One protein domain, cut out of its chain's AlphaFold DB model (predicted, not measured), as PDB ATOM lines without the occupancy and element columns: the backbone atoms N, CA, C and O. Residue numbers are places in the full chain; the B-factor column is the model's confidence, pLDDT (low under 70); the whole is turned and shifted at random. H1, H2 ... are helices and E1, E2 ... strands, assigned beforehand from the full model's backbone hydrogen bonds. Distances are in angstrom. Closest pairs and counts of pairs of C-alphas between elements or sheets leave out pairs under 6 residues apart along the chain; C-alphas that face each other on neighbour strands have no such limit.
ATOM      1  N   GLY A 379      -2.128 -46.732  -0.809       93.00
ATOM      2  CA  GLY A 379      -0.929 -46.616  -1.645       93.00
ATOM      3  C   GLY A 379      -1.093 -45.639  -2.818       93.00
ATOM      4  O   GLY A 379      -0.168 -44.893  -3.126       93.00
ATOM      5  N   LYS A 380      -2.276 -45.575  -3.454       91.94
ATOM      6  CA  LYS A 380      -2.558 -44.561  -4.488       91.94
ATOM      7  C   LYS A 380      -2.674 -43.169  -3.880       91.94
ATOM      8  O   LYS A 380      -2.083 -42.251  -4.431       91.94
ATOM      9  N   LEU A 381      -3.369 -43.042  -2.747       93.12
ATOM     10  CA  LEU A 381      -3.497 -41.775  -2.033       93.12
ATOM     11  C   LEU A 381      -2.124 -41.198  -1.702       93.12
ATOM     12  O   LEU A 381      -1.867 -40.069  -2.073       93.12
ATOM     13  N   LEU A 382      -1.220 -41.981  -1.105       95.38
ATOM     14  CA  LEU A 382       0.134 -41.540  -0.740       95.38
ATOM     15  C   LEU A 382       0.953 -41.013  -1.930       95.38
ATOM     16  O   LEU A 382       1.800 -40.141  -1.740       95.38
ATOM     17  N   LYS A 383       0.677 -41.520  -3.137       94.00
ATOM     18  CA  LYS A 383       1.295 -41.079  -4.397       94.00
ATOM     19  C   LYS A 383       0.627 -39.844  -5.004       94.00
ATOM     20  O   LYS A 383       1.217 -39.212  -5.878       94.00
ATOM     21  N   SER A 384      -0.580 -39.492  -4.568       91.69
ATOM     22  CA  SER A 384      -1.261 -38.282  -5.020       91.69
ATOM     23  C   SER A 384      -0.534 -37.038  -4.496       91.69
ATOM     24  O   SER A 384      -0.097 -37.014  -3.341       91.69
ATOM     25  N   PRO A 385      -0.387 -35.988  -5.319       91.75
ATOM     26  CA  PRO A 385       0.300 -34.773  -4.911       91.75
ATOM     27  C   PRO A 385      -0.496 -34.030  -3.835       91.75
ATOM     28  O   PRO A 385      -1.699 -33.801  -3.969       91.75
ATOM     29  N   ILE A 386       0.193 -33.594  -2.783       91.38
ATOM     30  CA  ILE A 386      -0.405 -32.747  -1.751       91.38
ATOM     31  C   ILE A 386      -0.663 -31.349  -2.349       91.38
ATOM     32  O   ILE A 386       0.257 -30.776  -2.955       91.38
ATOM     33  N   PRO A 387      -1.871 -30.772  -2.181       82.62
ATOM     34  CA  PRO A 387      -2.244 -29.490  -2.758       82.62
ATOM     35  C   PRO A 387      -1.240 -28.399  -2.401       82.62
ATOM     36  O   PRO A 387      -0.729 -28.345  -1.283       82.62
ATOM     37  N   THR A 388      -0.963 -27.498  -3.347       81.62
ATOM     38  CA  THR A 388       0.005 -26.385  -3.220       81.62
ATOM     39  C   THR A 388       1.479 -26.808  -3.121       81.62
ATOM     40  O   THR A 388       2.356 -26.097  -3.614       81.62
ATOM     41  N   LEU A 389       1.782 -27.967  -2.527       88.00
ATOM     42  CA  LEU A 389       3.138 -28.515  -2.489       88.00
ATOM     43  C   LEU A 389       3.520 -29.145  -3.831       88.00
ATOM     44  O   LEU A 389       4.666 -28.991  -4.256       88.00
ATOM     45  N   GLY A 390       2.569 -29.822  -4.488       90.44
ATOM     46  CA  GLY A 390       2.811 -30.582  -5.719       90.44
ATOM     47  C   GLY A 390       3.718 -31.796  -5.499       90.44
ATOM     48  O   GLY A 390       4.329 -32.283  -6.444       90.44
ATOM     49  N   ILE A 391       3.850 -32.241  -4.246       94.06
ATOM     50  CA  ILE A 391       4.755 -33.310  -3.815       94.06
ATOM     51  C   ILE A 391       3.896 -34.438  -3.231       94.06
ATOM     52  O   ILE A 391       3.055 -34.147  -2.373       94.06
ATOM     53  N   PRO A 392       4.072 -35.696  -3.666       95.44
ATOM     54  CA  PRO A 392       3.414 -36.843  -3.047       95.44
ATOM     55  C   PRO A 392       3.811 -37.021  -1.582       95.44
ATOM     56  O   PRO A 392       4.963 -36.797  -1.210       95.44
ATOM     57  N   ALA A 393       2.891 -37.503  -0.748       95.06
ATOM     58  CA  ALA A 393       3.192 -37.822   0.651       95.06
ATOM     59  C   ALA A 393       4.256 -38.928   0.798       95.06
ATOM     60  O   ALA A 393       4.970 -38.982   1.798       95.06
ATOM     61  N   SER A 394       4.381 -39.796  -0.207       96.44
ATOM     62  CA  SER A 394       5.405 -40.839  -0.302       96.44
ATOM     63  C   SER A 394       6.795 -40.331  -0.706       96.44
ATOM     64  O   SER A 394       7.772 -41.063  -0.532       96.44
ATOM     65  N   ASP A 395       6.942 -39.101  -1.209       96.50
ATOM     66  CA  ASP A 395       8.249 -38.548  -1.596       96.50
ATOM     67  C   ASP A 395       8.980 -37.936  -0.389       96.50
ATOM     68  O   ASP A 395       9.206 -36.727  -0.274       96.50
ATOM     69  N   LEU A 396       9.343 -38.805   0.559       95.94
ATOM     70  CA  LEU A 396      10.024 -38.414   1.797       95.94
ATOM     71  C   LEU A 396      11.305 -37.593   1.552       95.94
ATOM     72  O   LEU A 396      11.515 -36.623   2.283       95.94
ATOM     73  N   PRO A 397      12.172 -37.921   0.565       94.81
ATOM     74  CA  PRO A 397      13.337 -37.100   0.245       94.81
ATOM     75  C   PRO A 397      12.994 -35.661  -0.131       94.81
ATOM     76  O   PRO A 397      13.625 -34.739   0.392       94.81
ATOM     77  N   VAL A 398      12.009 -35.458  -1.013       94.62
ATOM     78  CA  VAL A 398      11.623 -34.112  -1.445       94.62
ATOM     79  C   VAL A 398      10.934 -33.365  -0.305       94.62
ATOM     80  O   VAL A 398      11.285 -32.210  -0.047       94.62
ATOM     81  N   LEU A 399      10.059 -34.023   0.458       95.25
ATOM     82  CA  LEU A 399       9.420 -33.426   1.635       95.25
ATOM     83  C   LEU A 399      10.445 -32.984   2.694       95.25
ATOM     84  O   LEU A 399      10.388 -31.845   3.153       95.25
ATOM     85  N   LEU A 400      11.444 -33.815   3.019       94.62
ATOM     86  CA  LEU A 400      12.543 -33.478   3.947       94.62
ATOM     87  C   LEU A 400      13.536 -32.442   3.384       94.62
ATOM     88  O   LEU A 400      14.456 -32.009   4.083       94.62
ATOM     89  N   SER A 401      13.385 -32.038   2.123       93.56
ATOM     90  CA  SER A 401      14.176 -30.971   1.504       93.56
ATOM     91  C   SER A 401      13.451 -29.621   1.458       93.56
ATOM     92  O   SER A 401      14.086 -28.609   1.149       93.56
ATOM     93  N   LEU A 402      12.153 -29.596   1.779       93.75
ATOM     94  CA  LEU A 402      11.295 -28.420   1.667       93.75
ATOM     95  C   LEU A 402      11.731 -27.327   2.653       93.75
ATOM     96  O   LEU A 402      11.762 -27.550   3.856       93.75
ATOM     97  N   SER A 403      12.077 -26.131   2.178       93.81
ATOM     98  CA  SER A 403      12.501 -25.052   3.080       93.81
ATOM     99  C   SER A 403      11.324 -24.447   3.845       93.81
ATOM    100  O   SER A 403      10.221 -24.280   3.312       93.81
ATOM    101  N   PHE A 404      11.582 -24.026   5.082       91.31
ATOM    102  CA  PHE A 404      10.595 -23.348   5.916       91.31
ATOM    103  C   PHE A 404      10.041 -22.078   5.252       91.31
ATOM    104  O   PHE A 404       8.841 -21.812   5.319       91.31
ATOM    105  N   GLN A 405      10.878 -21.323   4.534       90.88
ATOM    106  CA  GLN A 405      10.460 -20.152   3.761       90.88
ATOM    107  C   GLN A 405       9.407 -20.491   2.704       90.88
ATOM    108  O   GLN A 405       8.448 -19.734   2.550       90.88
ATOM    109  N   ARG A 406       9.555 -21.620   1.996       88.44
ATOM    110  CA  ARG A 406       8.572 -22.049   0.996       88.44
ATOM    111  C   ARG A 406       7.228 -22.320   1.663       88.44
ATOM    112  O   ARG A 406       6.224 -21.789   1.203       88.44
ATOM    113  N   VAL A 407       7.217 -23.028   2.793       85.50
ATOM    114  CA  VAL A 407       5.984 -23.268   3.562       85.50
ATOM    115  C   VAL A 407       5.347 -21.966   4.055       85.50
ATOM    116  O   VAL A 407       4.145 -21.780   3.888       85.50
ATOM    117  N   ARG A 408       6.133 -21.031   4.602       85.25
ATOM    118  CA  ARG A 408       5.616 -19.733   5.079       85.25
ATOM    119  C   ARG A 408       5.098 -18.826   3.966       85.25
ATOM    120  O   ARG A 408       4.314 -17.926   4.252       85.25
ATOM    121  N   SER A 409       5.563 -19.013   2.730       83.38
ATOM    122  CA  SER A 409       5.122 -18.198   1.593       83.38
ATOM    123  C   SER A 409       3.670 -18.474   1.191       83.38
ATOM    124  O   SER A 409       3.032 -17.628   0.564       83.38
ATOM    125  N   PHE A 410       3.118 -19.620   1.595       79.56
ATOM    126  CA  PHE A 410       1.736 -19.968   1.313       79.56
ATOM    127  C   PHE A 410       0.787 -19.274   2.297       79.56
ATOM    128  O   PHE A 410       0.817 -19.519   3.501       79.56
ATOM    129  N   LYS A 411      -0.078 -18.395   1.775       68.25
ATOM    130  CA  LYS A 411      -1.099 -17.692   2.573       68.25
ATOM    131  C   LYS A 411      -2.271 -18.595   2.968       68.25
ATOM    132  O   LYS A 411      -2.840 -18.415   4.039       68.25
ATOM    133  N   LEU A 412      -2.629 -19.535   2.098       69.94
ATOM    134  CA  LEU A 412      -3.667 -20.537   2.306       69.94
ATOM    135  C   LEU A 412      -3.225 -21.802   1.566       69.94
ATOM    136  O   LEU A 412      -2.890 -21.719   0.386       69.94
ATOM    137  N   ILE A 413      -3.190 -22.942   2.250       77.25
ATOM    138  CA  ILE A 413      -2.894 -24.235   1.631       77.25
ATOM    139  C   ILE A 413      -4.159 -25.077   1.790       77.25
ATOM    140  O   ILE A 413      -4.451 -25.481   2.914       77.25
ATOM    141  N   PRO A 414      -4.945 -25.318   0.728       82.38
ATOM    142  CA  PRO A 414      -6.096 -26.204   0.815       82.38
ATOM    143  C   PRO A 414      -5.680 -27.547   1.412       82.38
ATOM    144  O   PRO A 414      -4.755 -28.193   0.923       82.38
ATOM    145  N   GLY A 415      -6.320 -27.929   2.514       84.56
ATOM    146  CA  GLY A 415      -6.045 -29.195   3.179       84.56
ATOM    147  C   GLY A 415      -4.728 -29.240   3.949       84.56
ATOM    148  O   GLY A 415      -4.394 -30.312   4.446       84.56
ATOM    149  N   CYS A 416      -4.006 -28.122   4.104       89.12
ATOM    150  CA  CYS A 416      -2.911 -28.032   5.065       89.12
ATOM    151  C   CYS A 416      -2.992 -26.799   5.972       89.12
ATOM    152  O   CYS A 416      -3.307 -25.685   5.558       89.12
ATOM    153  N   ARG A 417      -2.608 -26.988   7.231       86.69
ATOM    154  CA  ARG A 417      -2.598 -25.977   8.279       86.69
ATOM    155  C   ARG A 417      -1.164 -25.714   8.742       86.69
ATOM    156  O   ARG A 417      -0.568 -26.574   9.393       86.69
ATOM    157  N   PRO A 418      -0.593 -24.532   8.455       86.31
ATOM    158  CA  PRO A 418       0.630 -24.107   9.117       86.31
ATOM    159  C   PRO A 418       0.312 -23.745  10.573       86.31
ATOM    160  O   PRO A 418      -0.581 -22.940  10.845       86.31
ATOM    161  N   LEU A 419       1.043 -24.325  11.520       83.62
ATOM    162  CA  LEU A 419       0.946 -23.970  12.931       83.62
ATOM    163  C   LEU A 419       1.929 -22.863  13.293       83.62
ATOM    164  O   LEU A 419       3.071 -22.821  12.818       83.62
ATOM    165  N   ALA A 420       1.468 -21.974  14.174       82.81
ATOM    166  CA  ALA A 420       2.298 -20.923  14.733       82.81
ATOM    167  C   ALA A 420       3.548 -21.537  15.388       82.81
ATOM    168  O   ALA A 420       3.438 -22.571  16.055       82.81
ATOM    169  N   PRO A 421       4.732 -20.927  15.206       86.44
ATOM    170  CA  PRO A 421       5.927 -21.400  15.875       86.44
ATOM    171  C   PRO A 421       5.745 -21.414  17.395       86.44
ATOM    172  O   PRO A 421       5.246 -20.447  17.971       86.44
ATOM    173  N   TYR A 422       6.179 -22.489  18.038       86.81
ATOM    174  CA  TYR A 422       6.153 -22.649  19.489       86.81
ATOM    175  C   TYR A 422       7.547 -23.006  20.001       86.81
ATOM    176  O   TYR A 422       8.427 -23.389  19.234       86.81
ATOM    177  N   THR A 423       7.779 -22.821  21.296       87.69
ATOM    178  CA  THR A 423       9.090 -23.055  21.910       87.69
ATOM    179  C   THR A 423       8.976 -24.155  22.947       87.69
ATOM    180  O   THR A 423       8.163 -24.049  23.862       87.69
ATOM    181  N   GLU A 424       9.814 -25.180  22.837       86.12
ATOM    182  CA  GLU A 424       9.967 -26.189  23.884       86.12
ATOM    183  C   GLU A 424      11.316 -26.004  24.571       86.12
ATOM    184  O   GLU A 424      12.346 -25.811  23.921       86.12
ATOM    185  N   THR A 425      11.306 -26.057  25.904       86.06
ATOM    186  CA  THR A 425      12.527 -26.017  26.711       86.06
ATOM    187  C   THR A 425      12.730 -27.378  27.347       86.06
ATOM    188  O   THR A 425      11.904 -27.820  28.146       86.06
ATOM    189  N   LYS A 426      13.828 -28.042  26.989       83.38
ATOM    190  CA  LYS A 426      14.210 -29.340  27.540       83.38
ATOM    191  C   LYS A 426      15.665 -29.287  27.984       83.38
ATOM    192  O   LYS A 426      16.529 -28.842  27.227       83.38
ATOM    193  N   ASP A 427      15.909 -29.700  29.224       83.50
ATOM    194  CA  ASP A 427      17.244 -29.778  29.829       83.50
ATOM    195  C   ASP A 427      18.040 -28.458  29.717       83.50
ATOM    196  O   ASP A 427      19.226 -28.442  29.402       83.50
ATOM    197  N   GLY A 428      17.362 -27.318  29.910       84.12
ATOM    198  CA  GLY A 428      17.962 -25.977  29.828       84.12
ATOM    199  C   GLY A 428      18.232 -25.462  28.409       84.12
ATOM    200  O   GLY A 428      18.663 -24.321  28.248       84.12
ATOM    201  N   SER A 429      17.951 -26.258  27.373       86.94
ATOM    202  CA  SER A 429      18.024 -25.837  25.973       86.94
ATOM    203  C   SER A 429      16.638 -25.492  25.435       86.94
ATOM    204  O   SER A 429      15.689 -26.260  25.596       86.94
ATOM    205  N   SER A 430      16.519 -24.329  24.796       88.44
ATOM    206  CA  SER A 430      15.275 -23.876  24.175       88.44
ATOM    207  C   SER A 430      15.337 -24.094  22.666       88.44
ATOM    208  O   SER A 430      16.318 -23.708  22.025       88.44
ATOM    209  N   ARG A 431      14.325 -24.735  22.081       90.56
ATOM    210  CA  ARG A 431      14.210 -24.931  20.628       90.56
ATOM    211  C   ARG A 431      12.873 -24.402  20.141       90.56
ATOM    212  O   ARG A 431      11.843 -24.615  20.779       90.56
ATOM    213  N   GLN A 432      12.899 -23.724  19.000       91.19
ATOM    214  CA  GLN A 432      11.697 -23.303  18.298       91.19
ATOM    215  C   GLN A 432      11.275 -24.382  17.313       91.19
ATOM    216  O   GLN A 432      12.086 -24.876  16.529       91.19
ATOM    217  N   TYR A 433       9.991 -24.695  17.335       90.38
ATOM    218  CA  TYR A 433       9.351 -25.652  16.457       90.38
ATOM    219  C   TYR A 433       8.297 -24.946  15.620       90.38
ATOM    220  O   TYR A 433       7.632 -24.024  16.085       90.38
ATOM    221  N   SER A 434       8.128 -25.378  14.379       91.38
ATOM    222  CA  SER A 434       6.980 -25.025  13.549       91.38
ATOM    223  C   SER A 434       6.548 -26.250  12.764       91.38
ATOM    224  O   SER A 434       7.347 -27.156  12.520       91.38
ATOM    225  N   ARG A 435       5.267 -26.302  12.403       90.38
ATOM    226  CA  ARG A 435       4.664 -27.485  11.807       90.38
ATOM    227  C   ARG A 435       3.766 -27.117  10.639       90.38
ATOM    228  O   ARG A 435       3.094 -26.089  10.683       90.38
ATOM    229  N   LEU A 436       3.759 -27.962   9.618       91.50
ATOM    230  CA  LEU A 436       2.741 -27.965   8.573       91.50
ATOM    231  C   LEU A 436       2.000 -29.295   8.635       91.50
ATOM    232  O   LEU A 436       2.622 -30.328   8.391       91.50
ATOM    233  N   ASP A 437       0.705 -29.247   8.926       91.44
ATOM    234  CA  ASP A 437      -0.155 -30.430   8.999       91.44
ATOM    235  C   ASP A 437      -1.012 -30.500   7.737       91.44
ATOM    236  O   ASP A 437      -1.708 -29.539   7.440       91.44
ATOM    237  N   CYS A 438      -0.964 -31.594   6.984       93.06
ATOM    238  CA  CYS A 438      -1.733 -31.817   5.761       93.06
ATOM    239  C   CYS A 438      -2.675 -33.009   5.933       93.06
ATOM    240  O   CYS A 438      -2.267 -34.046   6.447       93.06
ATOM    241  N   PHE A 439      -3.913 -32.891   5.463       92.81
ATOM    242  CA  PHE A 439      -4.992 -33.831   5.766       92.81
ATOM    243  C   PHE A 439      -5.603 -34.422   4.499       92.81
ATOM    244  O   PHE A 439      -5.824 -33.717   3.510       92.81
ATOM    245  N   SER A 440      -5.920 -35.713   4.550       94.06
ATOM    246  CA  SER A 440      -6.786 -36.372   3.576       94.06
ATOM    247  C   SER A 440      -7.911 -37.115   4.281       94.06
ATOM    248  O   SER A 440      -7.733 -37.667   5.373       94.06
ATOM    249  N   TYR A 441      -9.073 -37.118   3.638       93.75
ATOM    250  CA  TYR A 441     -10.304 -37.676   4.167       93.75
ATOM    251  C   TYR A 441     -10.853 -38.783   3.260       93.75
ATOM    252  O   TYR A 441     -10.456 -38.931   2.108       93.75
ATOM    253  N   GLY A 442     -11.756 -39.583   3.813       92.12
ATOM    254  CA  GLY A 442     -12.490 -40.656   3.157       92.12
ATOM    255  C   GLY A 442     -13.980 -40.547   3.470       92.12
ATOM    256  O   GLY A 442     -14.363 -39.840   4.405       92.12
ATOM    257  N   PRO A 443     -14.846 -41.231   2.712       91.69
ATOM    258  CA  PRO A 443     -16.280 -41.201   2.962       91.69
ATOM    259  C   PRO A 443     -16.625 -42.014   4.217       91.69
ATOM    260  O   PRO A 443     -16.149 -43.134   4.398       91.69
ATOM    261  N   ARG A 444     -17.453 -41.459   5.107       90.19
ATOM    262  CA  ARG A 444     -18.059 -42.208   6.221       90.19
ATOM    263  C   ARG A 444     -19.119 -43.197   5.729       90.19
ATOM    264  O   ARG A 444     -19.858 -42.908   4.789       90.19
ATOM    265  N   THR A 445     -19.234 -44.343   6.390       86.06
ATOM    266  CA  THR A 445     -20.262 -45.350   6.081       86.06
ATOM    267  C   THR A 445     -21.605 -45.060   6.753       86.06
ATOM    268  O   THR A 445     -22.638 -45.483   6.249       86.06
ATOM    269  N   ASP A 446     -21.597 -44.336   7.872       88.19
ATOM    270  CA  ASP A 446     -22.756 -44.082   8.737       88.19
ATOM    271  C   ASP A 446     -23.454 -42.738   8.474       88.19
ATOM    272  O   ASP A 446     -24.601 -42.541   8.865       88.19
ATOM    273  N   THR A 447     -22.771 -41.806   7.812       92.06
ATOM    274  CA  THR A 447     -23.253 -40.444   7.534       92.06
ATOM    275  C   THR A 447     -22.823 -40.002   6.136       92.06
ATOM    276  O   THR A 447     -22.029 -40.680   5.483       92.06
ATOM    277  N   LEU A 448     -23.299 -38.835   5.682       93.69
ATOM    278  CA  LEU A 448     -22.827 -38.200   4.442       93.69
ATOM    279  C   LEU A 448     -21.465 -37.510   4.601       93.69
ATOM    280  O   LEU A 448     -20.852 -37.146   3.600       93.69
ATOM    281  N   GLY A 449     -20.969 -37.364   5.831       93.81
ATOM    282  CA  GLY A 449     -19.733 -36.651   6.132       93.81
ATOM    283  C   GLY A 449     -18.454 -37.402   5.766       93.81
ATOM    284  O   GLY A 449     -18.464 -38.471   5.145       93.81
ATOM    285  N   ALA A 450     -17.331 -36.836   6.189       93.44
ATOM    286  CA  ALA A 450     -16.002 -37.364   5.918       93.44
ATOM    287  C   ALA A 450     -15.352 -37.916   7.189       93.44
ATOM    288  O   ALA A 450     -15.659 -37.480   8.300       93.44
ATOM    289  N   TRP A 451     -14.429 -38.863   7.034       90.38
ATOM    290  CA  TRP A 451     -13.548 -39.317   8.103       90.38
ATOM    291  C   TRP A 451     -12.079 -39.098   7.718       90.38
ATOM    292  O   TRP A 451     -11.716 -39.230   6.553       90.38
ATOM    293  N   PRO A 452     -11.210 -38.746   8.672       90.19
ATOM    294  CA  PRO A 452      -9.783 -38.536   8.427       90.19
ATOM    295  C   PRO A 452      -9.049 -39.842   8.113       90.19
ATOM    296  O   PRO A 452      -8.999 -40.733   8.952       90.19
ATOM    297  N   ARG A 453      -8.422 -39.934   6.936       92.81
ATOM    298  CA  ARG A 453      -7.636 -41.107   6.512       92.81
ATOM    299  C   ARG A 453      -6.170 -41.000   6.890       92.81
ATOM    300  O   ARG A 453      -5.568 -41.981   7.316       92.81
ATOM    301  N   ILE A 454      -5.599 -39.816   6.691       94.25
ATOM    302  CA  ILE A 454      -4.195 -39.538   6.978       94.25
ATOM    303  C   ILE A 454      -4.007 -38.068   7.353       94.25
ATOM    304  O   ILE A 454      -4.553 -37.171   6.707       94.25
ATOM    305  N   GLU A 455      -3.201 -37.835   8.383       93.81
ATOM    306  CA  GLU A 455      -2.561 -36.546   8.650       93.81
ATOM    307  C   GLU A 455      -1.053 -36.699   8.431       93.81
ATOM    308  O   GLU A 455      -0.428 -37.594   8.998       93.81
ATOM    309  N   MET A 456      -0.456 -35.826   7.625       95.25
ATOM    310  CA  MET A 456       0.988 -35.732   7.441       95.25
ATOM    311  C   MET A 456       1.503 -34.444   8.071       95.25
ATOM    312  O   MET A 456       0.999 -33.367   7.771       95.25
ATOM    313  N   ARG A 457       2.552 -34.535   8.884       93.88
ATOM    314  CA  ARG A 457       3.151 -33.397   9.584       93.88
ATOM    315  C   ARG A 457       4.585 -33.208   9.152       93.88
ATOM    316  O   ARG A 457       5.389 -34.123   9.317       93.88
ATOM    317  N   LEU A 458       4.928 -32.016   8.684       95.06
ATOM    318  CA  LEU A 458       6.316 -31.604   8.484       95.06
ATOM    319  C   LEU A 458       6.762 -30.792   9.696       95.06
ATOM    320  O   LEU A 458       6.220 -29.713   9.935       95.06
ATOM    321  N   VAL A 459       7.733 -31.300  10.458       94.56
ATOM    322  CA  VAL A 459       8.220 -30.655  11.686       94.56
ATOM    323  C   VAL A 459       9.543 -29.955  11.413       94.56
ATOM    324  O   VAL A 459      10.537 -30.592  11.075       94.56
ATOM    325  N   TYR A 460       9.564 -28.640  11.599       94.62
ATOM    326  CA  TYR A 460      10.751 -27.798  11.517       94.62
ATOM    327  C   TYR A 460      11.228 -27.498  12.930       94.62
ATOM    328  O   TYR A 460      10.473 -26.927  13.713       94.62
ATOM    329  N   ALA A 461      12.471 -27.845  13.246       92.50
ATOM    330  CA  ALA A 461      13.078 -27.570  14.542       92.50
ATOM    331  C   ALA A 461      14.323 -26.699  14.367       92.50
ATOM    332  O   ALA A 461      15.174 -26.981  13.521       92.50
ATOM    333  N   SER A 462      14.442 -25.648  15.173       91.19
ATOM    334  CA  SER A 462      15.660 -24.852  15.238       91.19
ATOM    335  C   SER A 462      16.766 -25.590  15.997       91.19
ATOM    336  O   SER A 462      16.540 -26.531  16.766       91.19
ATOM    337  N   GLN A 463      18.004 -25.137  15.801       88.81
ATOM    338  CA  GLN A 463      19.106 -25.516  16.681       88.81
ATOM    339  C   GLN A 463      18.881 -24.955  18.095       88.81
ATOM    340  O   GLN A 463      18.198 -23.947  18.277       88.81
ATOM    341  N   ALA A 464      19.490 -25.594  19.099       86.31
ATOM    342  CA  ALA A 464      19.387 -25.161  20.491       86.31
ATOM    343  C   ALA A 464      19.763 -23.677  20.650       86.31
ATOM    344  O   ALA A 464      20.812 -23.237  20.179       86.31
ATOM    345  N   ASN A 465      18.892 -22.929  21.328       83.19
ATOM    346  CA  ASN A 465      19.006 -21.499  21.611       83.19
ATOM    347  C   ASN A 465      19.103 -20.610  20.352       83.19
ATOM    348  O   ASN A 465      19.633 -19.502  20.415       83.19
ATOM    349  N   ARG A 466      18.594 -21.080  19.204       85.62
ATOM    350  CA  ARG A 466      18.477 -20.309  17.954       85.62
ATOM    351  C   ARG A 466      17.026 -20.260  17.476       85.62
ATOM    352  O   ARG A 466      16.229 -21.140  17.797       85.62
ATOM    353  N   GLY A 467      16.690 -19.238  16.693       87.12
ATOM    354  CA  GLY A 467      15.396 -19.146  16.013       87.12
ATOM    355  C   GLY A 467      15.305 -20.053  14.782       87.12
ATOM    356  O   GLY A 467      16.319 -20.557  14.294       87.12
ATOM    357  N   LEU A 468      14.090 -20.254  14.268       88.31
ATOM    358  CA  LEU A 468      13.874 -20.937  12.987       88.31
ATOM    359  C   LEU A 468      14.401 -20.088  11.820       88.31
ATOM    360  O   LEU A 468      13.954 -18.960  11.613       88.31
ATOM    361  N   LEU A 469      15.332 -20.649  11.046       90.75
ATOM    362  CA  LEU A 469      15.885 -20.015   9.847       90.75
ATOM    363  C   LEU A 469      14.991 -20.250   8.620       90.75
ATOM    364  O   LEU A 469      14.239 -21.221   8.553       90.75
ATOM    365  N   SER A 470      15.083 -19.366   7.628       89.12
ATOM    366  CA  SER A 470      14.291 -19.434   6.389       89.12
ATOM    367  C   SER A 470      14.588 -20.684   5.549       89.12
ATOM    368  O   SER A 470      13.688 -21.263   4.944       89.12
ATOM    369  N   ASP A 471      15.841 -21.128   5.529       92.69
ATOM    370  CA  ASP A 471      16.321 -22.316   4.817       92.69
ATOM    371  C   ASP A 471      16.229 -23.603   5.654       92.69
ATOM    372  O   ASP A 471      16.611 -24.676   5.178       92.69
ATOM    373  N   GLN A 472      15.700 -23.514   6.882       93.62
ATOM    374  CA  GLN A 472      15.520 -24.661   7.763       93.62
ATOM    375  C   GLN A 472      14.669 -25.725   7.064       93.62
ATOM    376  O   GLN A 472      13.585 -25.442   6.550       93.62
ATOM    377  N   LYS A 473      15.171 -26.959   7.062       94.50
ATOM    378  CA  LYS A 473      14.485 -28.139   6.526       94.50
ATOM    379  C   LYS A 473      13.738 -28.864   7.648       94.50
ATOM    380  O   LYS A 473      14.117 -28.682   8.815       94.50
ATOM    381  N   PRO A 474      12.721 -29.687   7.337       94.94
ATOM    382  CA  PRO A 474      12.060 -30.483   8.348       94.94
ATOM    383  C   PRO A 474      13.066 -31.456   8.962       94.94
ATOM    384  O   PRO A 474      13.853 -32.083   8.249       94.94
ATOM    385  N   SER A 475      13.054 -31.571  10.285       93.12
ATOM    386  CA  SER A 475      13.808 -32.605  10.992       93.12
ATOM    387  C   SER A 475      13.116 -33.957  10.862       93.12
ATOM    388  O   SER A 475      13.774 -34.980  10.696       93.12
ATOM    389  N   GLU A 476      11.783 -33.951  10.911       95.38
ATOM    390  CA  GLU A 476      10.958 -35.152  10.977       95.38
ATOM    391  C   GLU A 476       9.680 -34.985  10.144       95.38
ATOM    392  O   GLU A 476       9.149 -33.879   9.989       95.38
ATOM    393  N   ILE A 477       9.178 -36.113   9.644       96.81
ATOM    394  CA  ILE A 477       7.834 -36.257   9.091       96.81
ATOM    395  C   ILE A 477       7.066 -37.225   9.984       96.81
ATOM    396  O   ILE A 477       7.564 -38.309  10.293       96.81
ATOM    397  N   TYR A 478       5.848 -36.855  10.366       96.25
ATOM    398  CA  TYR A 478       4.922 -37.764  11.034       96.25
ATOM    399  C   TYR A 478       3.744 -38.063  10.125       96.25
ATOM    400  O   TYR A 478       3.178 -37.152   9.531       96.25
ATOM    401  N   PHE A 479       3.348 -39.325  10.070       96.81
ATOM    402  CA  PHE A 479       2.079 -39.746   9.507       96.81
ATOM    403  C   PHE A 479       1.194 -40.272  10.621       96.81
ATOM    404  O   PHE A 479       1.640 -41.062  11.455       96.81
ATOM    405  N   LEU A 480      -0.057 -39.846  10.613       95.44
ATOM    406  CA  LEU A 480      -1.088 -40.316  11.513       95.44
ATOM    407  C   LEU A 480      -2.172 -41.012  10.703       95.44
ATOM    408  O   LEU A 480      -2.790 -40.382   9.846       95.44
ATOM    409  N   PHE A 481      -2.420 -42.285  10.993       95.88
ATOM    410  CA  PHE A 481      -3.450 -43.087  10.335       95.88
ATOM    411  C   PHE A 481      -4.499 -43.513  11.363       95.88
ATOM    412  O   PHE A 481      -4.232 -44.422  12.158       95.88
ATOM    413  N   PRO A 482      -5.678 -42.872  11.402       94.19
ATOM    414  CA  PRO A 482      -6.752 -43.269  12.305       94.19
ATOM    415  C   PRO A 482      -7.170 -44.720  12.051       94.19
ATOM    416  O   PRO A 482      -7.383 -45.117  10.907       94.19
ATOM    417  N   LEU A 483      -7.271 -45.514  13.120       93.00
ATOM    418  CA  LEU A 483      -7.700 -46.908  13.048       93.00
ATOM    419  C   LEU A 483      -9.211 -46.953  12.761       93.00
ATOM    420  O   LEU A 483      -9.984 -46.464  13.590       93.00
ATOM    421  N   PRO A 484      -9.656 -47.550  11.640       88.62
ATOM    422  CA  PRO A 484     -11.080 -47.702  11.371       88.62
ATOM    423  C   PRO A 484     -11.743 -48.624  12.402       88.62
ATOM    424  O   PRO A 484     -11.128 -49.577  12.888       88.62
ATOM    425  N   GLU A 485     -13.011 -48.365  12.718       85.44
ATOM    426  CA  GLU A 485     -13.758 -49.182  13.677       85.44
ATOM    427  C   GLU A 485     -13.812 -50.656  13.244       85.44
ATOM    428  O   GLU A 485     -13.974 -50.983  12.069       85.44
ATOM    429  N   GLY A 486     -13.634 -51.564  14.209       86.62
ATOM    430  CA  GLY A 486     -13.656 -53.010  13.976       86.62
ATOM    431  C   GLY A 486     -12.396 -53.603  13.330       86.62
ATOM    432  O   GLY A 486     -12.331 -54.820  13.169       86.62
ATOM    433  N   ARG A 487     -11.379 -52.800  12.978       90.25
ATOM    434  CA  ARG A 487     -10.102 -53.312  12.444       90.25
ATOM    435  C   ARG A 487      -9.163 -53.759  13.566       90.25
ATOM    436  O   ARG A 487      -9.056 -53.109  14.603       90.25
ATOM    437  N   VAL A 488      -8.436 -54.851  13.328       95.00
ATOM    438  CA  VAL A 488      -7.401 -55.352  14.242       95.00
ATOM    439  C   VAL A 488      -6.126 -54.521  14.077       95.00
ATOM    440  O   VAL A 488      -5.617 -54.379  12.966       95.00
ATOM    441  N   GLU A 489      -5.585 -54.006  15.186       95.00
ATOM    442  CA  GLU A 489      -4.405 -53.121  15.208       95.00
ATOM    443  C   GLU A 489      -3.215 -53.682  14.421       95.00
ATOM    444  O   GLU A 489      -2.649 -52.993  13.574       95.00
ATOM    445  N   ASN A 490      -2.868 -54.951  14.651       95.00
ATOM    446  CA  ASN A 490      -1.732 -55.579  13.981       95.00
ATOM    447  C   ASN A 490      -1.934 -55.658  12.462       95.00
ATOM    448  O   ASN A 490      -1.030 -55.307  11.717       95.00
ATOM    449  N   GLU A 491      -3.104 -56.082  11.982       95.88
ATOM    450  CA  GLU A 491      -3.380 -56.181  10.541       95.88
ATOM    451  C   GLU A 491      -3.357 -54.806   9.870       95.88
ATOM    452  O   GLU A 491      -2.762 -54.639   8.806       95.88
ATOM    453  N   PHE A 492      -3.942 -53.807  10.534       95.69
ATOM    454  CA  PHE A 492      -3.931 -52.431  10.061       95.69
ATOM    455  C   PHE A 492      -2.508 -51.868   9.979       95.69
ATOM    456  O   PHE A 492      -2.139 -51.290   8.960       95.69
ATOM    457  N   GLN A 493      -1.677 -52.099  11.003       97.00
ATOM    458  CA  GLN A 493      -0.266 -51.710  10.985       97.00
ATOM    459  C   GLN A 493       0.471 -52.328   9.794       97.00
ATOM    460  O   GLN A 493       1.191 -51.620   9.088       97.00
ATOM    461  N   LYS A 494       0.299 -53.635   9.564       95.81
ATOM    462  CA  LYS A 494       0.957 -54.336   8.455       95.81
ATOM    463  C   LYS A 494       0.572 -53.746   7.109       95.81
ATOM    464  O   LYS A 494       1.449 -53.457   6.301       95.81
ATOM    465  N   GLN A 495      -0.726 -53.527   6.908       96.06
ATOM    466  CA  GLN A 495      -1.254 -52.931   5.689       96.06
ATOM    467  C   GLN A 495      -0.666 -51.533   5.459       96.06
ATOM    468  O   GLN A 495      -0.070 -51.288   4.417       96.06
ATOM    469  N   VAL A 496      -0.757 -50.639   6.451       97.12
ATOM    470  CA  VAL A 496      -0.266 -49.255   6.332       97.12
ATOM    471  C   VAL A 496       1.235 -49.207   6.052       97.12
ATOM    472  O   VAL A 496       1.675 -48.463   5.179       97.12
ATOM    473  N   MET A 497       2.036 -50.000   6.767       97.69
ATOM    474  CA  MET A 497       3.490 -50.011   6.580       97.69
ATOM    475  C   MET A 497       3.909 -50.625   5.241       97.69
ATOM    476  O   MET A 497       4.906 -50.188   4.663       97.69
ATOM    477  N   SER A 498       3.161 -51.613   4.739       96.00
ATOM    478  CA  SER A 498       3.357 -52.170   3.398       96.00
ATOM    479  C   SER A 498       3.043 -51.126   2.327       96.00
ATOM    480  O   SER A 498       3.918 -50.806   1.524       96.00
ATOM    481  N   ASP A 499       1.847 -50.531   2.382       96.88
ATOM    482  CA  ASP A 499       1.379 -49.527   1.419       96.88
ATOM    483  C   ASP A 499       2.301 -48.297   1.394       96.88
ATOM    484  O   ASP A 499       2.621 -47.773   0.327       96.88
ATOM    485  N   LEU A 500       2.777 -47.848   2.563       97.56
ATOM    486  CA  LEU A 500       3.717 -46.733   2.666       97.56
ATOM    487  C   LEU A 500       5.083 -47.080   2.069       97.56
ATOM    488  O   LEU A 500       5.637 -46.282   1.315       97.56
ATOM    489  N   ALA A 501       5.638 -48.252   2.381       96.69
ATOM    490  CA  ALA A 501       6.932 -48.666   1.843       96.69
ATOM    491  C   ALA A 501       6.894 -48.843   0.318       96.69
ATOM    492  O   ALA A 501       7.837 -48.448  -0.371       96.69
ATOM    493  N   GLU A 502       5.810 -49.415  -0.206       96.44
ATOM    494  CA  GLU A 502       5.581 -49.575  -1.641       96.44
ATOM    495  C   GLU A 502       5.419 -48.219  -2.332       96.44
ATOM    496  O   GLU A 502       6.151 -47.934  -3.280       96.44
ATOM    497  N   ALA A 503       4.566 -47.335  -1.804       96.94
ATOM    498  CA  ALA A 503       4.384 -45.996  -2.358       96.94
ATOM    499  C   ALA A 503       5.701 -45.202  -2.384       96.94
ATOM    500  O   ALA A 503       6.008 -44.551  -3.384       96.94
ATOM    501  N   VAL A 504       6.511 -45.275  -1.322       96.50
ATOM    502  CA  VAL A 504       7.837 -44.632  -1.265       96.50
ATOM    503  C   VAL A 504       8.778 -45.212  -2.320       96.50
ATOM    504  O   VAL A 504       9.447 -44.450  -3.020       96.50
ATOM    505  N   ARG A 505       8.825 -46.543  -2.459       95.38
ATOM    506  CA  ARG A 505       9.669 -47.227  -3.450       95.38
ATOM    507  C   ARG A 505       9.330 -46.776  -4.869       95.38
ATOM    508  O   ARG A 505      10.232 -46.417  -5.618       95.38
ATOM    509  N   GLU A 506       8.046 -46.767  -5.211       94.94
ATOM    510  CA  GLU A 506       7.570 -46.389  -6.544       94.94
ATOM    511  C   GLU A 506       7.777 -44.904  -6.847       94.94
ATOM    512  O   GLU A 506       8.140 -44.554  -7.962       94.94
ATOM    513  N   THR A 507       7.564 -44.024  -5.864       92.94
ATOM    514  CA  THR A 507       7.641 -42.569  -6.090       92.94
ATOM    515  C   THR A 507       9.079 -42.080  -6.202       92.94
ATOM    516  O   THR A 507       9.366 -41.157  -6.954       92.94
ATOM    517  N   THR A 508       9.986 -42.665  -5.418       90.38
ATOM    518  CA  THR A 508      11.365 -42.169  -5.319       90.38
ATOM    519  C   THR A 508      12.345 -42.907  -6.224       90.38
ATOM    520  O   THR A 508      13.468 -42.432  -6.372       90.38
ATOM    521  N   GLU A 509      11.959 -44.067  -6.770       86.25
ATOM    522  CA  GLU A 509      12.844 -45.013  -7.475       86.25
ATOM    523  C   GLU A 509      14.076 -45.430  -6.643       86.25
ATOM    524  O   GLU A 509      15.114 -45.833  -7.170       86.25
ATOM    525  N   ARG A 510      13.986 -45.328  -5.308       86.88
ATOM    526  CA  ARG A 510      15.092 -45.605  -4.379       86.88
ATOM    527  C   ARG A 510      14.986 -46.973  -3.726       86.88
ATOM    528  O   ARG A 510      13.909 -47.549  -3.571       86.88
ATOM    529  N   GLU A 511      16.134 -47.458  -3.251       90.25
ATOM    530  CA  GLU A 511      16.208 -48.676  -2.449       90.25
ATOM    531  C   GLU A 511      15.479 -48.468  -1.109       90.25
ATOM    532  O   GLU A 511      15.859 -47.618  -0.294       90.25
ATOM    533  N   VAL A 512      14.441 -49.278  -0.885       93.38
ATOM    534  CA  VAL A 512      13.705 -49.381   0.380       93.38
ATOM    535  C   VAL A 512      14.083 -50.690   1.061       93.38
ATOM    536  O   VAL A 512      13.698 -51.764   0.598       93.38
ATOM    537  N   ALA A 513      14.819 -50.597   2.169       92.94
ATOM    538  CA  ALA A 513      15.336 -51.745   2.910       92.94
ATOM    539  C   ALA A 513      14.729 -51.823   4.325       92.94
ATOM    540  O   ALA A 513      14.732 -50.814   5.032       92.94
ATOM    541  N   PRO A 514      14.257 -52.991   4.792       94.00
ATOM    542  CA  PRO A 514      13.829 -53.197   6.178       94.00
ATOM    543  C   PRO A 514      14.873 -52.743   7.213       94.00
ATOM    544  O   PRO A 514      16.082 -52.844   6.986       94.00
ATOM    545  N   ILE A 515      14.423 -52.232   8.366       89.88
ATOM    546  CA  ILE A 515      15.339 -51.871   9.469       89.88
ATOM    547  C   ILE A 515      15.878 -53.115  10.179       89.88
ATOM    548  O   ILE A 515      17.031 -53.111  10.625       89.88
ATOM    549  N   ASP A 516      15.046 -54.145  10.312       86.88
ATOM    550  CA  ASP A 516      15.368 -55.381  11.012       86.88
ATOM    551  C   ASP A 516      15.755 -56.515  10.043       86.88
ATOM    552  O   ASP A 516      15.707 -56.387   8.820       86.88
ATOM    553  N   ARG A 517      16.187 -57.649  10.605       83.12
ATOM    554  CA  ARG A 517      16.570 -58.841   9.830       83.12
ATOM    555  C   ARG A 517      15.369 -59.661   9.347       83.12
ATOM    556  O   ARG A 517      15.584 -60.700   8.733       83.12
ATOM    557  N   SER A 518      14.134 -59.243   9.641       81.44
ATOM    558  CA  SER A 518      12.934 -60.021   9.303       81.44
ATOM    559  C   SER A 518      12.631 -60.019   7.804       81.44
ATOM    560  O   SER A 518      11.874 -60.862   7.335       81.44
ATOM    561  N   GLY A 519      13.203 -59.067   7.057       82.94
ATOM    562  CA  GLY A 519      12.867 -58.845   5.651       82.94
ATOM    563  C   GLY A 519      11.544 -58.095   5.450       82.94
ATOM    564  O   GLY A 519      11.190 -57.799   4.313       82.94
ATOM    565  N   SER A 520      10.836 -57.751   6.529       89.12
ATOM    566  CA  SER A 520       9.540 -57.074   6.497       89.12
ATOM    567  C   SER A 520       9.652 -55.585   6.831       89.12
ATOM    568  O   SER A 520      10.421 -55.179   7.699       89.12
ATOM    569  N   THR A 521       8.848 -54.751   6.169       92.44
ATOM    570  CA  THR A 521       8.767 -53.304   6.436       92.44
ATOM    571  C   THR A 521       7.810 -52.956   7.582       92.44
ATOM    572  O   THR A 521       7.726 -51.792   7.974       92.44
ATOM    573  N   GLU A 522       7.135 -53.952   8.173       93.00
ATOM    574  CA  GLU A 522       6.152 -53.797   9.261       93.00
ATOM    575  C   GLU A 522       6.706 -53.078  10.507       93.00
ATOM    576  O   GLU A 522       5.962 -52.397  11.216       93.00
ATOM    577  N   ASN A 523       8.009 -53.221  10.774       92.81
ATOM    578  CA  ASN A 523       8.710 -52.594  11.902       92.81
ATOM    579  C   ASN A 523       9.529 -51.358  11.497       92.81
ATOM    580  O   ASN A 523      10.349 -50.872  12.280       92.81
ATOM    581  N   GLY A 524       9.321 -50.855  10.280       95.75
ATOM    582  CA  GLY A 524      10.050 -49.725   9.721       95.75
ATOM    583  C   GLY A 524      11.062 -50.118   8.644       95.75
ATOM    584  O   GLY A 524      11.452 -51.277   8.482       95.75
ATOM    585  N   PHE A 525      11.499 -49.117   7.887       97.19
ATOM    586  CA  PHE A 525      12.376 -49.277   6.731       97.19
ATOM    587  C   PHE A 525      13.302 -48.067   6.559       97.19
ATOM    588  O   PHE A 525      13.122 -47.015   7.168       97.19
ATOM    589  N   ARG A 526      14.334 -48.221   5.735       96.31
ATOM    590  CA  ARG A 526      15.261 -47.165   5.337       96.31
ATOM    591  C   ARG A 526      15.114 -46.896   3.853       96.31
ATOM    592  O   ARG A 526      15.018 -47.837   3.073       96.31
ATOM    593  N   VAL A 527      15.169 -45.624   3.491       95.00
ATOM    594  CA  VAL A 527      15.260 -45.168   2.104       95.00
ATOM    595  C   VAL A 527      16.679 -44.666   1.889       95.00
ATOM    596  O   VAL A 527      17.123 -43.758   2.601       95.00
ATOM    597  N   ARG A 528      17.402 -45.266   0.943       91.19
ATOM    598  CA  ARG A 528      18.769 -44.857   0.590       91.19
ATOM    599  C   ARG A 528      18.768 -44.091  -0.726       91.19
ATOM    600  O   ARG A 528      18.210 -44.552  -1.713       91.19
ATOM    601  N   GLY A 529      19.404 -42.926  -0.741       80.31
ATOM    602  CA  GLY A 529      19.720 -42.176  -1.956       80.31
ATOM    603  C   GLY A 529      21.105 -41.540  -1.860       80.31
ATOM    604  O   GLY A 529      21.775 -41.670  -0.833       80.31
ATOM    605  N   GLU A 530      21.528 -40.840  -2.912       77.12
ATOM    606  CA  GLU A 530      22.835 -40.171  -2.987       77.12
ATOM    607  C   GLU A 530      23.064 -39.238  -1.783       77.12
ATOM    608  O   GLU A 530      22.490 -38.154  -1.688       77.12
ATOM    609  N   GLY A 531      23.857 -39.693  -0.806       81.56
ATOM    610  CA  GLY A 531      24.190 -38.930   0.403       81.56
ATOM    611  C   GLY A 531      23.030 -38.678   1.380       81.56
ATOM    612  O   GLY A 531      23.176 -37.869   2.297       81.56
ATOM    613  N   LEU A 532      21.881 -39.347   1.215       85.25
ATOM    614  CA  LEU A 532      20.714 -39.190   2.088       85.25
ATOM    615  C   LEU A 532      20.193 -40.553   2.542       85.25
ATOM    616  O   LEU A 532      19.738 -41.357   1.729       85.25
ATOM    617  N   THR A 533      20.191 -40.780   3.856       93.50
ATOM    618  CA  THR A 533      19.503 -41.921   4.467       93.50
ATOM    619  C   THR A 533      18.312 -41.421   5.269       93.50
ATOM    620  O   THR A 533      18.469 -40.655   6.219       93.50
ATOM    621  N   ILE A 534      17.117 -41.878   4.910       96.00
ATOM    622  CA  ILE A 534      15.890 -41.616   5.669       96.00
ATOM    623  C   ILE A 534      15.533 -42.893   6.412       96.00
ATOM    624  O   ILE A 534      15.550 -43.976   5.830       96.00
ATOM    625  N   THR A 535      15.232 -42.781   7.702       96.81
ATOM    626  CA  THR A 535      14.760 -43.903   8.521       96.81
ATOM    627  C   THR A 535      13.289 -43.690   8.847       96.81
ATOM    628  O   THR A 535      12.946 -42.693   9.473       96.81
ATOM    629  N   VAL A 536      12.439 -44.630   8.440       97.12
ATOM    630  CA  VAL A 536      11.039 -44.740   8.857       97.12
ATOM    631  C   VAL A 536      10.979 -45.726  10.015       97.12
ATOM    632  O   VAL A 536      11.248 -46.910   9.838       97.12
ATOM    633  N   TYR A 537      10.701 -45.230  11.214       96.62
ATOM    634  CA  TYR A 537      10.776 -46.004  12.450       96.62
ATOM    635  C   TYR A 537       9.595 -46.962  12.622       96.62
ATOM    636  O   TYR A 537       8.570 -46.847  11.950       96.62
ATOM    637  N   LYS A 538       9.741 -47.891  13.577       95.25
ATOM    638  CA  LYS A 538       8.646 -48.745  14.031       95.25
ATOM    639  C   LYS A 538       7.460 -47.871  14.456       95.25
ATOM    640  O   LYS A 538       7.671 -46.960  15.263       95.25
ATOM    641  N   PRO A 539       6.251 -48.136  13.944       96.31
ATOM    642  CA  PRO A 539       5.099 -47.323  14.274       96.31
ATOM    643  C   PRO A 539       4.574 -47.630  15.682       96.31
ATOM    644  O   PRO A 539       4.849 -48.691  16.250       96.31
ATOM    645  N   SER A 540       3.804 -46.700  16.238       96.31
ATOM    646  CA  SER A 540       3.163 -46.836  17.550       96.31
ATOM    647  C   SER A 540       1.705 -46.412  17.492       96.31
ATOM    648  O   SER A 540       1.366 -45.465  16.788       96.31
ATOM    649  N   PHE A 541       0.840 -47.083  18.251       95.12
ATOM    650  CA  PHE A 541      -0.540 -46.639  18.415       95.12
ATOM    651  C   PHE A 541      -0.637 -45.577  19.506       95.12
ATOM    652  O   PHE A 541      -0.217 -45.808  20.641       95.12
ATOM    653  N   GLU A 542      -1.232 -44.439  19.169       92.12
ATOM    654  CA  GLU A 542      -1.549 -43.368  20.110       92.12
ATOM    655  C   GLU A 542      -3.068 -43.223  20.265       92.12
ATOM    656  O   GLU A 542      -3.811 -43.433  19.297       92.12
ATOM    657  N   PRO A 543      -3.562 -42.879  21.467       89.88
ATOM    658  CA  PRO A 543      -4.956 -42.500  21.635       89.88
ATOM    659  C   PRO A 543      -5.217 -41.183  20.894       89.88
ATOM    660  O   PRO A 543      -4.474 -40.218  21.063       89.88
ATOM    661  N   LEU A 544      -6.278 -41.151  20.087       84.44
ATOM    662  CA  LEU A 544      -6.808 -39.918  19.511       84.44
ATOM    663  C   LEU A 544      -7.792 -39.310  20.522       84.44
ATOM    664  O   LEU A 544      -7.393 -38.637  21.466       84.44
ATOM    665  N   TYR A 545      -9.072 -39.617  20.376       80.50
ATOM    666  CA  TYR A 545     -10.148 -39.136  21.231       80.50
ATOM    667  C   TYR A 545     -11.058 -40.313  21.600       80.50
ATOM    668  O   TYR A 545     -11.196 -41.271  20.831       80.50
ATOM    669  N   GLU A 546     -11.639 -40.273  22.801       80.38
ATOM    670  CA  GLU A 546     -12.422 -41.375  23.374       80.38
ATOM    671  C   GLU A 546     -11.700 -42.737  23.270       80.38
ATOM    672  O   GLU A 546     -10.597 -42.908  23.786       80.38
ATOM    673  N   LYS A 547     -12.328 -43.730  22.623       79.75
ATOM    674  CA  LYS A 547     -11.803 -45.089  22.420       79.75
ATOM    675  C   LYS A 547     -11.096 -45.255  21.070       79.75
ATOM    676  O   LYS A 547     -10.777 -46.382  20.693       79.75
ATOM    677  N   ARG A 548     -10.867 -44.167  20.326       87.19
ATOM    678  CA  ARG A 548     -10.224 -44.210  19.007       87.19
ATOM    679  C   ARG A 548      -8.709 -44.102  19.132       87.19
ATOM    680  O   ARG A 548      -8.176 -43.399  19.989       87.19
ATOM    681  N   LYS A 549      -8.012 -44.804  18.244       93.38
ATOM    682  CA  LYS A 549      -6.549 -44.840  18.170       93.38
ATOM    683  C   LYS A 549      -6.087 -44.453  16.774       93.38
ATOM    684  O   LYS A 549      -6.835 -44.617  15.810       93.38
ATOM    685  N   ALA A 550      -4.851 -43.997  16.659       94.94
ATOM    686  CA  ALA A 550      -4.173 -43.834  15.382       94.94
ATOM    687  C   ALA A 550      -2.817 -44.524  15.399       94.94
ATOM    688  O   ALA A 550      -2.125 -44.525  16.416       94.94
ATOM    689  N   LEU A 551      -2.434 -45.082  14.256       96.75
ATOM    690  CA  LEU A 551      -1.076 -45.532  14.012       96.75
ATOM    691  C   LEU A 551      -0.216 -44.319  13.649       96.75
ATOM    692  O   LEU A 551      -0.488 -43.632  12.664       96.75
ATOM    693  N   VAL A 552       0.823 -44.073  14.436       96.38
ATOM    694  CA  VAL A 552       1.782 -42.990  14.231       96.38
ATOM    695  C   VAL A 552       3.055 -43.561  13.629       96.38
ATOM    696  O   VAL A 552       3.685 -44.450  14.203       96.38
ATOM    697  N   VAL A 553       3.438 -43.040  12.466       97.56
ATOM    698  CA  VAL A 553       4.659 -43.417  11.751       97.56
ATOM    699  C   VAL A 553       5.572 -42.204  11.678       97.56
ATOM    700  O   VAL A 553       5.158 -41.143  11.218       97.56
ATOM    701  N   ARG A 554       6.827 -42.352  12.105       97.50
ATOM    702  CA  ARG A 554       7.825 -41.275  12.069       97.50
ATOM    703  C   ARG A 554       8.903 -41.569  11.038       97.50
ATOM    704  O   ARG A 554       9.488 -42.651  11.064       97.50
ATOM    705  N   ALA A 555       9.219 -40.589  10.200       97.00
ATOM    706  CA  ALA A 555      10.350 -40.607   9.284       97.00
ATOM    707  C   ALA A 555      11.327 -39.469   9.605       97.00
ATOM    708  O   ALA A 555      10.917 -38.338   9.849       97.00
ATOM    709  N   GLU A 556      12.624 -39.760   9.590       95.44
ATOM    710  CA  GLU A 556      13.674 -38.797   9.936       95.44
ATOM    711  C   GLU A 556      14.861 -38.936   8.983       95.44
ATOM    712  O   GLU A 556      15.246 -40.045   8.589       95.44
ATOM    713  N   ARG A 557      15.481 -37.804   8.649       91.19
ATOM    714  CA  ARG A 557      16.778 -37.785   7.976       91.19
ATOM    715  C   ARG A 557      17.880 -38.144   8.975       91.19
ATOM    716  O   ARG A 557      18.105 -37.403   9.926       91.19
ATOM    717  N   LYS A 558      18.640 -39.207   8.707       84.88
ATOM    718  CA  LYS A 558      19.906 -39.444   9.412       84.88
ATOM    719  C   LYS A 558      21.026 -38.656   8.737       84.88
ATOM    720  O   LYS A 558      21.193 -38.749   7.518       84.88
ATOM    721  N   GLY A 559      21.695 -37.827   9.539       62.44
ATOM    722  CA  GLY A 559      22.882 -37.059   9.161       62.44
ATOM    723  C   GLY A 559      24.134 -37.911   9.085       62.44
ATOM    724  O   GLY A 559      24.163 -38.970   9.756       62.44
TER     725      GLY A 559
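This is residues 379 to 559 of the 559 residues of an uncharacterized protein of Acidobacteria bacterium (UniProt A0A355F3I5). A large, strongly twisted sheet of nine strands forms a wall, with helices over one face: the long helix H4 packs on E9, E5 and E6, and the opening stretch with the short helices H1, H2 and H3 crosses from H4 toward E1, E2 and E3. The long hairpins E1 to E2 and E2 to E3 make the longest dimension, and E9 joins the meander E1 E2 E3 E4 to the meander E5 E6 E7 and to the short E8. The printed part has 181 residues with four named helices and nine named strands; along the chain H1, H2 and H3 come first, then the strands E1 to E4, then H4, then the strands E5 to E9, and the sheet is branched, with its neighbour pairs antiparallel. The class is mixed, helices and strands, and the whole is compact, with a radius of gyration of the C-alphas of 16.7 A and spans of 46 by 42 by 36 A.

H1 is residues 379 to 383, beginning at C-alpha 379 at (-0.929, -46.616, -1.645). H2 is residues 396 to 399 and H3 residues 404 to 409. E1, residues 416 to 426, is 28.3 A long and bends by 56 degrees at residue 420. E2, residues 429 to 443, is the longest strand at 44.1 A. E3, residues 450 to 461, is 31.9 A long and bends by 54 degrees at residue 453; E4 is residues 476 to 482, 19.5 A. H4, residues 489 to 508, is 28.1 A long and begins with C-alpha 489 at (-4.405, -53.121, 15.208). E5 is residues 511 to 514, E6 525 to 529, E7 532 to 536 and E8 540 to 543. E9, residues 549 to 558, is 28.4 A long and ends with C-alpha 558 at (19.906, -39.444, 9.412).

E1 and E2 form a hairpin, with N 419 and O 435 at 2.8 A. E3 lies on the other side of E2, with N 438 and O 456 at 2.8 A. E4 follows beside E3, with N 457 and O 478 at 2.8 A, and E9 on the other side of E4, with N 479 and O 553 at 2.8 A. On the other side of E9 from E4 lie both E8, beside residues 549 to 552, with N 552 and O 540 at 2.8 A, and E7, beside residues 554 to 558, with N 535 and O 556 at 2.9 A. E6 is antiparallel to E7, with N 527 and O 534 at 2.9 A, and the edge strand E5 to E6, with N 526 and O 513 at 2.7 A. H4 is on the sheet; its closest C-alphas to E5 are those of Arg 505 and Val 512, 6.0 A apart, and to E9 those of Gln 493 and Leu 551, 6.9 A. H1 touches H4 with residues 499 to 507 of H4 alone, closest at the C-alphas of Gly 379 and Asp 499, 4.8 A. H1, H2 and H3 only graze the sheet, H1 only just on it, with 5 pairs of C-alphas within 10 A. H2 is close to H4 but not clearly touching, at 7.3 A between the C-alphas of Leu 396 and Val 504. The closest C-alphas of H3 and E3 are those of Phe 404 and Tyr 460, 7.2 A; H3 and H4 are apart. In H1, H3 and H4 every O i to N i+4 pair is within hydrogen-bond range; H2 is too short for such a pair.

The C-alphas farthest apart are those of Gly 428 and Leu 448, 49.6 A. The printed part has no cut and ends at the chain's last residue, 559. The long links are H1 to H2, where residues 385 to 386 pair antiparallel with 391 to 392, and E3 to E4, residues 462 to 475. The mean pLDDT of the printed part is 90.8; residues 411 to 412 and 559 are under 70.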